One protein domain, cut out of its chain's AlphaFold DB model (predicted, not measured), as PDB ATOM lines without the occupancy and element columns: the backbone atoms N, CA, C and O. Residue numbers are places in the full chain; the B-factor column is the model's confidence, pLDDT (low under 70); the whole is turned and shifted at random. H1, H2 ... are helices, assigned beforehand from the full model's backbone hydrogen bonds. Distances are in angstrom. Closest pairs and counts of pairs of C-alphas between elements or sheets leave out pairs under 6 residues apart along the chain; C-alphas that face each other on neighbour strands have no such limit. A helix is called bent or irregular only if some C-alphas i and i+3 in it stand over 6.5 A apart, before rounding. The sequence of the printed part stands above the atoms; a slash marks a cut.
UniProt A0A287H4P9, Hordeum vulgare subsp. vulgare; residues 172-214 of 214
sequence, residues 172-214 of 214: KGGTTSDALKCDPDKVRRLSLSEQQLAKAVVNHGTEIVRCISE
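What this domain is: This is residues 172 to 214 of the 214 residues of a protein of Hordeum vulgare subsp. vulgare (UniProt A0A287H4P9). One longer helix, H2, has a short helix, H1, packed on it, and the two are joined by a wide loop, of which residues 184 to 189 stick out. After H2 a tail, residues 208 to 214, runs away from H1, and the two ends of the printed part lie far from each other. The printed part has 43 residues with two named helices, H1 then H2 along the chain, and no named strand. The class is all helix, though under half of the residues, 19 of 43, are in named elements. The whole is only just compact, close to loose, with a radius of gyration of the C-alphas of 11.1 A, and only just elongated, with spans of 34 by 22 by 18 A.

How they stand to each other: H2, residues 194 to 207, and H1, residues 176 to 180, touch, with 6 pairs of C-alphas within 8 A. Their closest C-alphas are those of Thr 176 and Ala 200, 6.2 A apart, and their centres are 9.5 A apart. H2 is irregular: C-alphas 203 and 206 are 8.6 A apart. In H1 the O i to N i+4 pair is within hydrogen-bond range; in H2 7 of 10 are.

Where its parts are: H2 measures 16.7 A from C-alpha 194 at (7.845, 19.876, 26.801) to C-alpha 207 at (22.521, 22.405, 19.351). H1 measures 6.7 A and begins with C-alpha 176 at (14.750, 12.253, 20.423).

The domain as a whole: The two C-alphas farthest apart are those of Gly 173 and Glu 214, at 35.4 A. The link from H1 to H2, residues 181 to 193, is long, and in it residues 184 to 189 stand free. The printed part has no cut and ends at residue 214, the chain's last residue. The mean pLDDT of the printed part is 70.6, and residues 172 to 185 and 210 to 214 are under 70.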
ATOM      1  N   LYS A 172      12.942  11.230  11.385       52.53
ATOM      2  CA  LYS A 172      13.225   9.860  10.946       52.53
ATOM      3  C   LYS A 172      13.976   9.157  12.072       52.53
ATOM      4  O   LYS A 172      15.132   9.473  12.301       52.53
ATOM      5  N   GLY A 173      13.315   8.223  12.750       54.75
ATOM      6  CA  GLY A 173      13.871   7.499  13.897       54.75
ATOM      7  C   GLY A 173      13.056   7.771  15.155       54.75
ATOM      8  O   GLY A 173      12.694   8.907  15.447       54.75
ATOM      9  N   GLY A 174      12.699   6.714  15.884       57.03
ATOM     10  CA  GLY A 174      11.806   6.790  17.047       57.03
ATOM     11  C   GLY A 174      12.416   7.448  18.291       57.03
ATOM     12  O   GLY A 174      11.772   7.447  19.338       57.03
ATOM     13  N   THR A 175      13.642   7.980  18.212       60.56
ATOM     14  CA  THR A 175      14.362   8.570  19.350       60.56
ATOM     15  C   THR A 175      14.498  10.091  19.226       60.56
ATOM     16  O   THR A 175      14.555  10.654  18.135       60.56
ATOM     17  N   THR A 176      14.578  10.788  20.364       58.78
ATOM     18  CA  THR A 176      14.750  12.253  20.423       58.78
ATOM     19  C   THR A 176      16.085  12.726  19.841       58.78
ATOM     20  O   THR A 176      16.145  13.822  19.295       58.78
ATOM     21  N   SER A 177      17.136  11.902  19.902       61.66
ATOM     22  CA  SER A 177      18.428  12.190  19.263       61.66
ATOM     23  C   SER A 177      18.336  12.169  17.738       61.66
ATOM     24  O   SER A 177      18.953  12.995  17.071       61.66
ATOM     25  N   ASP A 178      17.528  11.274  17.167       63.06
ATOM     26  CA  ASP A 178      17.322  11.230  15.714       63.06
ATOM     27  C   ASP A 178      16.470  12.412  15.230       63.06
ATOM     28  O   ASP A 178      16.591  12.866  14.091       63.06
ATOM     29  N   ALA A 179      15.644  12.973  16.120       61.50
ATOM     30  CA  ALA A 179      14.878  14.172  15.828       61.50
ATOM     31  C   ALA A 179      15.727  15.437  15.718       61.50
ATOM     32  O   ALA A 179      15.396  16.301  14.906       61.50
ATOM     33  N   LEU A 180      16.822  15.523  16.471       67.38
ATOM     34  CA  LEU A 180      17.769  16.640  16.406       67.38
ATOM     35  C   LEU A 180      18.841  16.459  15.332       67.38
ATOM     36  O   LEU A 180      19.328  17.452  14.802       67.38
ATOM     37  N   LYS A 181      19.129  15.214  14.924       63.31
ATOM     38  CA  LYS A 181      19.885  14.911  13.699       63.31
ATOM     39  C   LYS A 181      19.064  15.341  12.479       63.31
ATOM     40  O   LYS A 181      18.329  14.564  11.856       63.31
ATOM     41  N   CYS A 182      19.087  16.634  12.196       61.56
ATOM     42  CA  CYS A 182      18.533  17.195  10.979       61.56
ATOM     43  C   CYS A 182      19.371  16.764   9.776       61.56
ATOM     44  O   CYS A 182      20.569  16.530   9.887       61.56
ATOM     45  N   ASP A 183      18.696  16.586   8.641       61.50
ATOM     46  CA  ASP A 183      19.376  16.452   7.357       61.50
ATOM     47  C   ASP A 183      20.134  17.774   7.142       61.50
ATOM     48  O   ASP A 183      19.475  18.816   7.165       61.50
ATOM     49  N   PRO A 184      21.475  17.767   7.022       64.38
ATOM     50  CA  PRO A 184      22.260  18.998   6.922       64.38
ATOM     51  C   PRO A 184      21.894  19.824   5.683       64.38
ATOM     52  O   PRO A 184      22.185  21.011   5.639       64.38
ATOM     53  N   ASP A 185      21.226  19.220   4.698       67.31
ATOM     54  CA  ASP A 185      20.770  19.898   3.490       67.31
ATOM     55  C   ASP A 185      19.285  20.314   3.551       67.31
ATOM     56  O   ASP A 185      18.744  20.744   2.529       67.31
ATOM     57  N   LYS A 186      18.576  20.166   4.690       70.06
ATOM     58  CA  LYS A 186      17.150  20.542   4.789       70.06
ATOM     59  C   LYS A 186      16.741  21.193   6.106       70.06
ATOM     60  O   LYS A 186      16.785  20.588   7.179       70.06
ATOM     61  N   VAL A 187      16.111  22.356   5.978       76.81
ATOM     62  CA  VAL A 187      15.369  23.018   7.056       76.81
ATOM     63  C   VAL A 187      14.044  22.294   7.338       76.81
ATOM     64  O   VAL A 187      13.276  21.981   6.424       76.81
ATOM     65  N   ARG A 188      13.729  22.061   8.620       77.69
ATOM     66  CA  ARG A 188      12.439  21.494   9.053       77.69
ATOM     67  C   ARG A 188      11.960  22.075  10.378       77.69
ATOM     68  O   ARG A 188      12.756  22.291  11.288       77.69
ATOM     69  N   ARG A 189      10.642  22.226  10.529       81.56
ATOM     70  CA  ARG A 189      10.024  22.462  11.842       81.56
ATOM     71  C   ARG A 189       9.864  21.134  12.574       81.56
ATOM     72  O   ARG A 189       9.192  20.230  12.070       81.56
ATOM     73  N   LEU A 190      10.429  21.047  13.775       79.00
ATOM     74  CA  LEU A 190      10.230  19.936  14.703       79.00
ATOM     75  C   LEU A 190       9.105  20.272  15.686       79.00
ATOM     76  O   LEU A 190       9.023  21.392  16.178       79.00
ATOM     77  N   SER A 191       8.244  19.296  15.969       78.69
ATOM     78  CA  SER A 191       7.244  19.390  17.035       78.69
ATOM     79  C   SER A 191       7.622  18.406  18.134       78.69
ATOM     80  O   SER A 191       7.741  17.208  17.871       78.69
ATOM     81  N   LEU A 192       7.864  18.927  19.334       78.75
ATOM     82  CA  LEU A 192       8.276  18.174  20.514       78.75
ATOM     83  C   LEU A 192       7.392  18.592  21.689       78.75
ATOM     84  O   LEU A 192       7.109  19.778  21.855       78.75
ATOM     85  N   SER A 193       6.982  17.637  22.521       82.50
ATOM     86  CA  SER A 193       6.379  17.954  23.817       82.50
ATOM     87  C   SER A 193       7.413  18.580  24.753       82.50
ATOM     88  O   SER A 193       8.616  18.374  24.589       82.50
ATOM     89  N   GLU A 194       6.958  19.289  25.787       84.88
ATOM     90  CA  GLU A 194       7.845  19.876  26.801       84.88
ATOM     91  C   GLU A 194       8.787  18.828  27.418       84.88
ATOM     92  O   GLU A 194       9.988  19.056  27.540       84.88
ATOM     93  N   GLN A 195       8.275  17.630  27.714       86.38
ATOM     94  CA  GLN A 195       9.077  16.526  28.247       86.38
ATOM     95  C   GLN A 195      10.129  16.027  27.247       86.38
ATOM     96  O   GLN A 195      11.236  15.658  27.644       86.38
ATOM     97  N   GLN A 196       9.791  15.980  25.956       83.38
ATOM     98  CA  GLN A 196      10.733  15.596  24.905       83.38
ATOM     99  C   GLN A 196      11.812  16.664  24.722       83.38
ATOM    100  O   GLN A 196      12.987  16.313  24.635       83.38
ATOM    101  N   LEU A 197      11.430  17.943  24.725       84.44
ATOM    102  CA  LEU A 197      12.354  19.068  24.639       84.44
ATOM    103  C   LEU A 197      13.303  19.100  25.843       84.44
ATOM    104  O   LEU A 197      14.511  19.194  25.659       84.44
ATOM    105  N   ALA A 198      12.787  18.931  27.063       84.00
ATOM    106  CA  ALA A 198      13.603  18.890  28.275       84.00
ATOM    107  C   ALA A 198      14.651  17.765  28.221       84.00
ATOM    108  O   ALA A 198      15.823  17.998  28.508       84.00
ATOM    109  N   LYS A 199      14.263  16.559  27.782       84.56
ATOM    110  CA  LYS A 199      15.198  15.434  27.588       84.56
ATOM    111  C   LYS A 199      16.235  15.712  26.499       84.56
ATOM    112  O   LYS A 199      17.394  15.341  26.653       84.56
ATOM    113  N   ALA A 200      15.821  16.347  25.405       81.50
ATOM    114  CA  ALA A 200      16.702  16.740  24.310       81.50
ATOM    115  C   ALA A 200      17.779  17.737  24.771       81.50
ATOM    116  O   ALA A 200      18.955  17.529  24.489       81.50
ATOM    117  N   VAL A 201      17.397  18.761  25.540       83.88
ATOM    118  CA  VAL A 201      18.314  19.797  26.051       83.88
ATOM    119  C   VAL A 201      19.415  19.219  26.943       83.88
ATOM    120  O   VAL A 201      20.541  19.704  26.890       83.88
ATOM    121  N   VAL A 202      19.137  18.158  27.710       84.88
ATOM    122  CA  VAL A 202      20.150  17.511  28.568       84.88
ATOM    123  C   VAL A 202      21.331  16.971  27.756       84.88
ATOM    124  O   VAL A 202      22.471  17.088  28.193       84.88
ATOM    125  N   ASN A 203      21.071  16.407  26.573       81.00
ATOM    126  CA  ASN A 203      22.100  15.755  25.756       81.00
ATOM    127  C   ASN A 203      22.595  16.618  24.584       81.00
ATOM    128  O   ASN A 203      23.686  16.380  24.080       81.00
ATOM    129  N   HIS A 204      21.804  17.604  24.153       80.12
ATOM    130  CA  HIS A 204      22.039  18.393  22.937       80.12
ATOM    131  C   HIS A 204      21.845  19.900  23.162       80.12
ATOM    132  O   HIS A 204      21.506  20.634  22.238       80.12
ATOM    133  N   GLY A 205      22.036  20.395  24.388       78.62
ATOM    134  CA  GLY A 205      21.804  21.805  24.721       78.62
ATOM    135  C   GLY A 205      22.598  22.797  23.861       78.62
ATOM    136  O   GLY A 205      22.101  23.875  23.574       78.62
ATOM    137  N   THR A 206      23.788  22.424  23.381       80.25
ATOM    138  CA  THR A 206      24.604  23.260  22.480       80.25
ATOM    139  C   THR A 206      24.052  23.356  21.059       80.25
ATOM    140  O   THR A 206      24.400  24.282  20.336       80.25
ATOM    141  N   GLU A 207      23.205  22.410  20.651       75.12
ATOM    142  CA  GLU A 207      22.521  22.405  19.351       75.12
ATOM    143  C   GLU A 207      21.170  23.144  19.417       75.12
ATOM    144  O   GLU A 207      20.531  23.369  18.390       75.12
ATOM    145  N   ILE A 208      20.717  23.525  20.618       77.81
ATOM    146  CA  ILE A 208      19.411  24.143  20.858       77.81
ATOM    147  C   ILE A 208      19.613  25.580  21.326       77.81
ATOM    148  O   ILE A 208      20.005  25.845  22.460       77.81
ATOM    149  N   VAL A 209      19.264  26.531  20.466       73.31
ATOM    150  CA  VAL A 209      19.223  27.944  20.844       73.31
ATOM    151  C   VAL A 209      17.873  28.247  21.490       73.31
ATOM    152  O   VAL A 209      16.820  28.047  20.883       73.31
ATOM    153  N   ARG A 210      17.893  28.749  22.730       66.00
ATOM    154  CA  ARG A 210      16.706  29.277  23.411       66.00
ATOM    155  C   ARG A 210      16.681  30.794  23.264       66.00
ATOM    156  O   ARG A 210      17.494  31.479  23.874       66.00
ATOM    157  N   CYS A 211      15.717  31.313  22.512       60.09
ATOM    158  CA  CYS A 211      15.416  32.741  22.509       60.09
ATOM    159  C   CYS A 211      14.390  33.027  23.611       60.09
ATOM    160  O   CYS A 211      13.304  32.446  23.609       60.09
ATOM    161  N   ILE A 212      14.744  33.882  24.567       44.75
ATOM    162  CA  ILE A 212      13.820  34.422  25.566       44.75
ATOM    163  C   ILE A 212      13.683  35.902  25.226       44.75
ATOM    164  O   ILE A 212      14.694  36.595  25.163       44.75
ATOM    165  N   SER A 213      12.466  36.363  24.948       43.09
ATOM    166  CA  SER A 213      12.198  37.799  24.884       43.09
ATOM    167  C   SER A 213      12.060  38.302  26.321       43.09
ATOM    168  O   SER A 213      11.202  37.793  27.045       43.09
ATOM    169  N   GLU A 214      12.951  39.208  26.728       35.88
ATOM    170  CA  GLU A 214      12.878  39.948  28.001       35.88
ATOM    171  C   GLU A 214      11.841  41.076  27.944       35.88
ATOM    172  O   GLU A 214      11.673  41.673  26.854       35.88
TER     173      GLU A 214